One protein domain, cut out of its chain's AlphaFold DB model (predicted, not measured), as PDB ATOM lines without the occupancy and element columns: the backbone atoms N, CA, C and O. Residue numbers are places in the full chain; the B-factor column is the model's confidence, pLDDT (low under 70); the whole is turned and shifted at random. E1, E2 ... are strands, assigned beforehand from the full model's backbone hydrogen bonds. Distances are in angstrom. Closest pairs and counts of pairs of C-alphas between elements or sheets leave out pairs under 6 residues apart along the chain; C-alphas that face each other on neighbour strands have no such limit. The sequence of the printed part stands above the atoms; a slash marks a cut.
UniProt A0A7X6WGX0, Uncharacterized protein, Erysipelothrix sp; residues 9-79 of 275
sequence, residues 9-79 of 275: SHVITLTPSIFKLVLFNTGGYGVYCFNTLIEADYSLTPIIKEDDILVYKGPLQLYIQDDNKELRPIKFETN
ATOM      1  N   SER A   9     187.116 191.715 210.115       56.75
ATOM      2  CA  SER A   9     187.086 191.012 208.828       56.75
ATOM      3  C   SER A   9     185.789 190.224 208.692       56.75
ATOM      4  O   SER A   9     185.100 190.341 207.687       56.75
ATOM      5  N   HIS A  10     185.457 189.426 209.710       71.12
ATOM      6  CA  HIS A  10     184.338 188.488 209.710       71.12
ATOM      7  C   HIS A  10     183.763 188.333 211.125       71.12
ATOM      8  O   HIS A  10     184.500 188.346 212.118       71.12
ATOM      9  N   VAL A  11     182.442 188.163 211.216       73.88
ATOM     10  CA  VAL A  11     181.726 187.843 212.459       73.88
ATOM     11  C   VAL A  11     181.052 186.490 212.285       73.88
ATOM     12  O   VAL A  11     180.225 186.328 211.394       73.88
ATOM     13  N   ILE A  12     181.386 185.538 213.150       79.56
ATOM     14  CA  ILE A  12     180.869 184.170 213.118       79.56
ATOM     15  C   ILE A  12     180.044 183.944 214.385       79.56
ATOM     16  O   ILE A  12     180.487 184.244 215.496       79.56
ATOM     17  N   THR A  13     178.823 183.438 214.230       81.50
ATOM     18  CA  THR A  13     177.977 183.089 215.379       81.50
ATOM     19  C   THR A  13     178.468 181.774 215.972       81.50
ATOM     20  O   THR A  13     178.666 180.803 215.250       81.50
ATOM     21  N   LEU A  14     178.679 181.749 217.284       78.50
ATOM     22  CA  LEU A  14     179.113 180.559 218.011       78.50
ATOM     23  C   LEU A  14     177.901 179.846 218.614       78.50
ATOM     24  O   LEU A  14     176.845 180.446 218.788       78.50
ATOM     25  N   THR A  15     178.057 178.582 218.999       75.44
ATOM     26  CA  THR A  15     177.074 177.856 219.811       75.44
ATOM     27  C   THR A  15     177.509 177.871 221.284       75.44
ATOM     28  O   THR A  15     178.635 177.454 221.575       75.44
ATOM     29  N   PRO A  16     176.647 178.304 222.231       76.00
ATOM     30  CA  PRO A  16     175.303 178.870 222.035       76.00
ATOM     31  C   PRO A  16     175.313 180.241 221.334       76.00
ATOM     32  O   PRO A  16     176.225 181.033 221.562       76.00
ATOM     33  N   SER A  17     174.255 180.556 220.571       80.38
ATOM     34  CA  SER A  17     174.121 181.750 219.694       80.38
ATOM     35  C   SER A  17     174.204 183.117 220.386       80.38
ATOM     36  O   SER A  17     174.164 184.159 219.732       80.38
ATOM     37  N   ILE A  18     174.356 183.130 221.710       80.19
ATOM     38  CA  ILE A  18     174.662 184.325 222.500       80.19
ATOM     39  C   ILE A  18     176.116 184.783 222.320       80.19
ATOM     40  O   ILE A  18     176.427 185.941 222.610       80.19
ATOM     41  N   PHE A  19     176.999 183.892 221.857       83.06
ATOM     42  CA  PHE A  19     178.402 184.197 221.627       83.06
ATOM     43  C   PHE A  19     178.690 184.493 220.154       83.06
ATOM     44  O   PHE A  19     178.110 183.900 219.243       83.06
ATOM     45  N   LYS A  20     179.632 185.403 219.918       87.62
ATOM     46  CA  LYS A  20     180.131 185.756 218.588       87.62
ATOM     47  C   LYS A  20     181.644 185.696 218.581       87.62
ATOM     48  O   LYS A  20     182.285 186.250 219.471       87.62
ATOM     49  N   LEU A  21     182.202 185.072 217.557       84.88
ATOM     50  CA  LEU A  21     183.613 185.151 217.231       84.88
ATOM     51  C   LEU A  21     183.811 186.278 216.223       84.88
ATOM     52  O   LEU A  21     183.144 186.328 215.194       84.88
ATOM     53  N   VAL A  22     184.722 187.188 216.518       82.56
ATOM     54  CA  VAL A  22     185.094 188.297 215.644       82.56
ATOM     55  C   VAL A  22     186.539 188.088 215.243       82.56
ATOM     56  O   VAL A  22     187.412 188.086 216.109       82.56
ATOM     57  N   LEU A  23     186.792 187.917 213.949       77.94
ATOM     58  CA  LEU A  23     188.149 187.849 213.416       77.94
ATOM     59  C   LEU A  23     188.653 189.266 213.141       77.94
ATOM     60  O   LEU A  23     187.934 190.110 212.595       77.94
ATOM     61  N   PHE A  24     189.888 189.541 213.555       67.56
ATOM     62  CA  PHE A  24     190.487 190.860 213.386       67.56
ATOM     63  C   PHE A  24     191.297 190.926 212.089       67.56
ATOM     64  O   PHE A  24     192.111 190.047 211.817       67.56
ATOM     65  N   ASN A  25     191.175 192.033 211.349       57.38
ATOM     66  CA  ASN A  25     191.946 192.293 210.115       57.38
ATOM     67  C   ASN A  25     193.475 192.215 210.300       57.38
ATOM     68  O   ASN A  25     194.221 192.069 209.342       57.38
ATOM     69  N   THR A  26     193.958 192.355 211.534       52.50
ATOM     70  CA  THR A  26     195.392 192.395 211.871       52.50
ATOM     71  C   THR A  26     195.908 191.068 212.428       52.50
ATOM     72  O   THR A  26     196.964 191.041 213.057       52.50
ATOM     73  N   GLY A  27     195.149 189.987 212.232       62.44
ATOM     74  CA  GLY A  27     195.365 188.716 212.904       62.44
ATOM     75  C   GLY A  27     194.779 188.722 214.317       62.44
ATOM     76  O   GLY A  27     194.829 189.725 215.044       62.44
ATOM     77  N   GLY A  28     194.201 187.583 214.691       72.81
ATOM     78  CA  GLY A  28     193.625 187.345 216.004       72.81
ATOM     79  C   GLY A  28     192.123 187.129 215.958       72.81
ATOM     80  O   GLY A  28     191.479 187.265 214.916       72.81
ATOM     81  N   TYR A  29     191.551 186.864 217.125       81.19
ATOM     82  CA  TYR A  29     190.114 186.779 217.317       81.19
ATOM     83  C   TYR A  29     189.674 187.372 218.654       81.19
ATOM     84  O   TYR A  29     190.430 187.427 219.623       81.19
ATOM     85  N   GLY A  30     188.416 187.795 218.711       82.38
ATOM     86  CA  GLY A  30     187.707 188.147 219.933       82.38
ATOM     87  C   GLY A  30     186.439 187.318 220.078       82.38
ATOM     88  O   GLY A  30     185.697 187.158 219.116       82.38
ATOM     89  N   VAL A  31     186.164 186.822 221.279       83.06
ATOM     90  CA  VAL A  31     184.878 186.230 221.643       83.06
ATOM     91  C   VAL A  31     184.058 187.280 222.382       83.06
ATOM     92  O   VAL A  31     184.503 187.879 223.366       83.06
ATOM     93  N   TYR A  32     182.842 187.499 221.904       83.62
ATOM     94  CA  TYR A  32     181.861 188.405 222.479       83.62
ATOM     95  C   TYR A  32     180.690 187.599 223.015       83.62
ATOM     96  O   TYR A  32     180.261 186.647 222.375       83.62
ATOM     97  N   CYS A  33     180.143 188.005 224.154       81.69
ATOM     98  CA  CYS A  33     178.819 187.587 224.605       81.69
ATOM     99  C   CYS A  33     177.884 188.785 224.444       81.69
ATOM    100  O   CYS A  33     178.153 189.859 224.995       81.69
ATOM    101  N   PHE A  34     176.831 188.635 223.643       81.00
ATOM    102  CA  PHE A  34     176.027 189.750 223.140       81.00
ATOM    103  C   PHE A  34     176.896 190.799 222.421       81.00
ATOM    104  O   PHE A  34     177.335 190.569 221.294       81.00
ATOM    105  N   ASN A  35     177.158 191.932 223.078       77.94
ATOM    106  CA  ASN A  35     177.987 193.037 222.583       77.94
ATOM    107  C   ASN A  35     179.183 193.335 223.504       77.94
ATOM    108  O   ASN A  35     179.863 194.348 223.337       77.94
ATOM    109  N   THR A  36     179.444 192.468 224.483       68.06
ATOM    110  CA  THR A  36     180.562 192.608 225.416       68.06
ATOM    111  C   THR A  36     181.689 191.682 224.997       68.06
ATOM    112  O   THR A  36     181.489 190.470 224.917       68.06
ATOM    113  N   LEU A  37     182.877 192.240 224.761       75.25
ATOM    114  CA  LEU A  37     184.093 191.454 224.573       75.25
ATOM    115  C   LEU A  37     184.398 190.706 225.874       75.25
ATOM    116  O   LEU A  37     184.690 191.336 226.891       75.25
ATOM    117  N   ILE A  38     184.334 189.379 225.841       75.19
ATOM    118  CA  ILE A  38     184.663 188.538 226.997       75.19
ATOM    119  C   ILE A  38     186.094 188.007 226.908       75.19
ATOM    120  O   ILE A  38     186.763 187.834 227.928       75.19
ATOM    121  N   GLU A  39     186.607 187.832 225.692       75.44
ATOM    122  CA  GLU A  39     187.915 187.238 225.455       75.44
ATOM    123  C   GLU A  39     188.515 187.712 224.134       75.44
ATOM    124  O   GLU A  39     187.781 187.951 223.186       75.44
ATOM    125  N   ALA A  40     189.838 187.832 224.053       73.50
ATOM    126  CA  ALA A  40     190.533 188.051 222.792       73.50
ATOM    127  C   ALA A  40     191.926 187.426 222.831       73.50
ATOM    128  O   ALA A  40     192.609 187.510 223.856       73.50
ATOM    129  N   ASP A  41     192.349 186.868 221.701       64.50
ATOM    130  CA  ASP A  41     193.733 186.510 221.418       64.50
ATOM    131  C   ASP A  41     194.133 187.189 220.109       64.50
ATOM    132  O   ASP A  41     193.568 186.930 219.050       64.50
ATOM    133  N   TYR A  42     195.099 188.098 220.184       67.44
ATOM    134  CA  TYR A  42     195.552 188.875 219.033       67.44
ATOM    135  C   TYR A  42     196.774 188.258 218.340       67.44
ATOM    136  O   TYR A  42     197.304 188.853 217.402       67.44
ATOM    137  N   SER A  43     197.246 187.107 218.824       57.34
ATOM    138  CA  SER A  43     198.445 186.408 218.353       57.34
ATOM    139  C   SER A  43     198.139 185.117 217.600       57.34
ATOM    140  O   SER A  43     198.981 184.640 216.846       57.34
ATOM    141  N   LEU A  44     196.934 184.576 217.758       68.62
ATOM    142  CA  LEU A  44     196.495 183.333 217.133       68.62
ATOM    143  C   LEU A  44     195.261 183.584 216.270       68.62
ATOM    144  O   LEU A  44     194.309 184.198 216.738       68.62
ATOM    145  N   THR A  45     195.255 183.099 215.033       77.50
ATOM    146  CA  THR A  45     194.051 183.086 214.195       77.50
ATOM    147  C   THR A  45     193.498 181.666 214.149       77.50
ATOM    148  O   THR A  45     194.241 180.730 213.851       77.50
ATOM    149  N   PRO A  46     192.217 181.465 214.494       80.25
ATOM    150  CA  PRO A  46     191.594 180.157 214.393       80.25
ATOM    151  C   PRO A  46     191.462 179.768 212.916       80.25
ATOM    152  O   PRO A  46     190.985 180.557 212.103       80.25
ATOM    153  N   ILE A  47     191.872 178.546 212.581       83.75
ATOM    154  CA  ILE A  47     191.676 177.973 211.249       83.75
ATOM    155  C   ILE A  47     190.237 177.459 211.192       83.75
ATOM    156  O   ILE A  47     189.907 176.489 211.878       83.75
ATOM    157  N   ILE A  48     189.389 178.130 210.412       84.88
ATOM    158  CA  ILE A  48     187.945 177.876 210.328       84.88
ATOM    159  C   ILE A  48     187.557 177.707 208.858       84.88
ATOM    160  O   ILE A  48     187.987 178.491 208.010       84.88
ATOM    161  N   LYS A  49     186.746 176.695 208.564       82.62
ATOM    162  CA  LYS A  49     186.109 176.472 207.261       82.62
ATOM    163  C   LYS A  49     184.688 177.030 207.258       82.62
ATOM    164  O   LYS A  49     184.075 177.184 208.308       82.62
ATOM    165  N   GLU A  50     184.168 177.310 206.068       74.44
ATOM    166  CA  GLU A  50     182.864 177.962 205.873       74.44
ATOM    167  C   GLU A  50     181.700 177.221 206.559       74.44
ATOM    168  O   GLU A  50     180.832 177.864 207.144       74.44
ATOM    169  N   ASP A  51     181.753 175.886 206.594       80.88
ATOM    170  CA  ASP A  51     180.703 175.032 207.167       80.88
ATOM    171  C   ASP A  51     180.971 174.583 208.621       80.88
ATOM    172  O   ASP A  51     180.229 173.765 209.168       80.88
ATOM    173  N   ASP A  52     182.030 175.081 209.270       83.44
ATOM    174  CA  ASP A  52     182.374 174.648 210.628       83.44
ATOM    175  C   ASP A  52     181.345 175.147 211.661       83.44
ATOM    176  O   ASP A  52     181.113 176.348 211.831       83.44
ATOM    177  N   ILE A  53     180.796 174.225 212.458       85.12
ATOM    178  CA  ILE A  53     179.971 174.571 213.621       85.12
ATOM    179  C   ILE A  53     180.890 174.850 214.810       85.12
ATOM    180  O   ILE A  53     181.471 173.942 215.407       85.12
ATOM    181  N   LEU A  54     181.005 176.122 215.182       88.06
ATOM    182  CA  LEU A  54     181.894 176.549 216.258       88.06
ATOM    183  C   LEU A  54     181.205 176.535 217.625       88.06
ATOM    184  O   LEU A  54     180.127 177.103 217.807       88.06
ATOM    185  N   VAL A  55     181.868 175.945 218.620       84.62
ATOM    186  CA  VAL A  55     181.371 175.832 220.000       84.62
ATOM    187  C   VAL A  55     182.352 176.485 220.967       84.62
ATOM    188  O   VAL A  55     183.543 176.169 220.969       84.62
ATOM    189  N   TYR A  56     181.845 177.368 221.829       82.75
ATOM    190  CA  TYR A  56     182.622 178.004 222.895       82.75
ATOM    191  C   TYR A  56     182.251 177.411 224.253       82.75
ATOM    192  O   TYR A  56     181.084 177.434 224.645       82.75
ATOM    193  N   LYS A  57     183.243 176.880 224.982       77.31
ATOM    194  CA  LYS A  57     183.042 176.258 226.307       77.31
ATOM    195  C   LYS A  57     183.679 177.017 227.473       77.31
ATOM    196  O   LYS A  57     183.640 176.533 228.600       77.31
ATOM    197  N   GLY A  58     184.221 178.208 227.229       65.00
ATOM    198  CA  GLY A  58     184.872 179.028 228.251       65.00
ATOM    199  C   GLY A  58     186.252 179.526 227.817       65.00
ATOM    200  O   GLY A  58     186.594 179.411 226.640       65.00
ATOM    201  N   PRO A  59     187.051 180.078 228.747       62.94
ATOM    202  CA  PRO A  59     188.281 180.799 228.428       62.94
ATOM    203  C   PRO A  59     189.240 180.018 227.514       62.94
ATOM    204  O   PRO A  59     189.781 178.992 227.926       62.94
ATOM    205  N   LEU A  60     189.480 180.520 226.299       56.50
ATOM    206  CA  LEU A  60     190.340 179.960 225.240       56.50
ATOM    207  C   LEU A  60     189.943 178.548 224.776       56.50
ATOM    208  O   LEU A  60     190.765 177.814 224.224       56.50
ATOM    209  N   GLN A  61     188.691 178.150 224.996       76.31
ATOM    210  CA  GLN A  61     188.170 176.828 224.655       76.31
ATOM    211  C   GLN A  61     187.195 176.916 223.477       76.31
ATOM    212  O   GLN A  61     185.971 176.869 223.646       76.31
ATOM    213  N   LEU A  62     187.766 177.060 222.279       82.94
ATOM    214  CA  LEU A  62     187.056 176.998 221.002       82.94
ATOM    215  C   LEU A  62     187.159 175.594 220.391       82.94
ATOM    216  O   LEU A  62     188.247 175.016 220.313       82.94
ATOM    217  N   TYR A  63     186.027 175.076 219.923       86.31
ATOM    218  CA  TYR A  63     185.915 173.767 219.287       86.31
ATOM    219  C   TYR A  63     185.186 173.865 217.952       86.31
ATOM    220  O   TYR A  63     184.315 174.718 217.784       86.31
ATOM    221  N   ILE A  64     185.498 172.939 217.050       88.19
ATOM    222  CA  ILE A  64     184.654 172.590 215.907       88.19
ATOM    223  C   ILE A  64     183.846 171.359 216.308       88.19
ATOM    224  O   ILE A  64     184.404 170.391 216.837       88.19
ATOM    225  N   GLN A  65     182.539 171.412 216.085       88.06
ATOM    226  CA  GLN A  65     181.656 170.264 216.184       88.06
ATOM    227  C   GLN A  65     181.607 169.562 214.827       88.06
ATOM    228  O   GLN A  65     181.284 170.192 213.824       88.06
ATOM    229  N   ASP A  66     181.957 168.278 214.798       83.19
ATOM    230  CA  ASP A  66     181.864 167.474 213.580       83.19
ATOM    231  C   ASP A  66     180.442 166.935 213.338       83.19
ATOM    232  O   ASP A  66     179.540 167.092 214.169       83.19
ATOM    233  N   ASP A  67     180.253 166.255 212.206       81.88
ATOM    234  CA  ASP A  67     178.970 165.663 211.804       81.88
ATOM    235  C   ASP A  67     178.424 164.646 212.827       81.88
ATOM    236  O   ASP A  67     177.211 164.464 212.949       81.88
ATOM    237  N   ASN A  68     179.305 164.023 213.618       85.50
ATOM    238  CA  ASN A  68     178.949 163.080 214.682       85.50
ATOM    239  C   ASN A  68     178.639 163.774 216.019       85.50
ATOM    240  O   ASN A  68     178.373 163.103 217.018       85.50
ATOM    241  N   LYS A  69     178.630 165.113 216.048       82.69
ATOM    242  CA  LYS A  69     178.476 165.961 217.239       82.69
ATOM    243  C   LYS A  69     179.634 165.863 218.237       82.69
ATOM    244  O   LYS A  69     179.484 166.316 219.376       82.69
ATOM    245  N   GLU A  70     180.780 165.326 217.837       87.12
ATOM    246  CA  GLU A  70     181.981 165.338 218.664       87.12
ATOM    247  C   GLU A  70     182.700 166.685 218.558       87.12
ATOM    248  O   GLU A  70     182.659 167.367 217.536       87.12
ATOM    249  N   LEU A  71     183.368 167.081 219.643       87.19
ATOM    250  CA  LEU A  71     184.059 168.364 219.727       87.19
ATOM    251  C   LEU A  71     185.557 168.176 219.567       87.19
ATOM    252  O   LEU A  71     186.201 167.507 220.378       87.19
ATOM    253  N   ARG A  72     186.123 168.847 218.570       87.62
ATOM    254  CA  ARG A  72     187.563 168.856 218.312       87.62
ATOM    255  C   ARG A  72     188.120 170.248 218.587       87.62
ATOM    256  O   ARG A  72     187.515 171.221 218.138       87.62
ATOM    257  N   PRO A  73     189.234 170.381 219.332       86.19
ATOM    258  CA  PRO A  73     189.853 171.681 219.559       86.19
ATOM    259  C   PRO A  73     190.160 172.370 218.231       86.19
ATOM    260  O   PRO A  73     190.679 171.733 217.309       86.19
ATOM    261  N   ILE A  74     189.867 173.668 218.150       86.06
ATOM    262  CA  ILE A  74     190.273 174.466 216.995       86.06
ATOM    263  C   ILE A  74     191.794 174.430 216.864       86.06
ATOM    264  O   ILE A  74     192.534 174.545 217.846       86.06
ATOM    265  N   LYS A  75     192.262 174.287 215.624       85.38
ATOM    266  CA  LYS A  75     193.660 174.540 215.294       85.38
ATOM    267  C   LYS A  75     193.846 176.035 215.104       85.38
ATOM    268  O   LYS A  75     193.014 176.696 214.489       85.38
ATOM    269  N   PHE A  76     194.950 176.549 215.616       77.25
ATOM    270  CA  PHE A  76     195.319 177.940 215.444       77.25
ATOM    271  C   PHE A  76     196.533 178.023 214.538       77.25
ATOM    272  O   PHE A  76     197.499 177.284 214.730       77.25
ATOM    273  N   GLU A  77     196.494 178.951 213.597       73.31
ATOM    274  CA  GLU A  77     197.710 179.491 213.018       73.31
ATOM    275  C   GLU A  77     198.226 180.571 213.961       73.31
ATOM    276  O   GLU A  77     197.485 181.452 214.411       73.31
ATOM    277  N   THR A  78     199.511 180.501 214.295       55.94
ATOM    278  CA  THR A  78     200.197 181.677 214.813       55.94
ATOM    279  C   THR A  78     200.064 182.754 213.756       55.94
ATOM    280  O   THR A  78     200.478 182.544 212.615       55.94
ATOM    281  N   ASN A  79     199.507 183.904 214.124       53.09
ATOM    282  CA  ASN A  79     199.699 185.085 213.307       53.09
ATOM    283  C   ASN A  79     201.181 185.421 213.388       53.09
ATOM    284  O   ASN A  79     201.608 186.175 214.263       53.09
TER     285      ASN A  79
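Overview. This is residues 9 to 79 of the 275 residues of an uncharacterized protein of Erysipelothrix sp (UniProt A0A7X6WGX0). A strongly twisted four-strand sheet, E1 to E4, makes a wall; on one side of it are two smaller sheets, while its other face is bare. The three-strand sheet E6 E7 E8 comes near one end of the wall with its edge strand E6, and the short pair E5 E9 comes near the other end with E5; contacts between the sheets are few. The 71 printed residues hold nine named strands, E1 to E9 in that order, and no named helix: the class is all strand, with antiparallel neighbours in each sheet. The whole is compact, with a radius of gyration of the C-alphas of 11.3 A, and spans 33 by 26 by 21 A.

Arrangement. Begin at the largest sheet, where E1, residues 9 to 13, E2, residues 19 to 24, E3, residues 29 to 33, and E4, residues 36 to 41, form a meander, each strand the antiparallel neighbour of the one before. Look for N 12 and O 21 at 2.8 A between E1 and E2, N 22 and O 30 at 2.8 A between E2 and E3, and N 31 and O 39 at 2.7 A between E3 and E4. E1 and E4 are its edge strands. E6, residues 53 to 56, E7, residues 62 to 65, and E8, residues 71 to 73, form a second meander, with N 55 and O 63 at 2.9 A and N 64 and O 72 at 2.9 A. The closest C-alphas of E2 and E6 are those of Phe 19 and Tyr 56, 7.6 A. E8 runs on into E9, residues 76 to 78, across a break of 2 residues, at 9 degrees. E9 is the antiparallel neighbour of E5, residues 44 to 46, with N 45 and O 77 at 2.8 A. The closest C-alphas of E3 and E5 are those of Tyr 29 and Thr 45, 6.2 A. E4 and E8 are apart.

Along the chain. Find C-alpha 9 at (187.086, 191.012, 208.828); from there E1 runs 13.7 A to C-alpha 13. E2 covers 16.1 A, E3 13.5 A, and E4 15.1 A, ending at C-alpha 41 at (193.733, 186.510, 221.418). E6 covers 10.2 A and E7 9.9 A; E5, E8 and E9 have 3 residues each. E9 ends at C-alpha 78 at (200.197, 181.677, 214.813).

Size, cuts and confidence. The two C-alphas farthest apart are those of Thr 26 and Asn 68, 33.7 A. The printed part has no cut; the link E5 to E6 is short, the other links are tight. The mean pLDDT of the printed part is 76.9; look for values under 70 at residue 9, residues 24 to 27, residue 36, residues 41 to 44, residues 58 to 60 and residues 78 to 79.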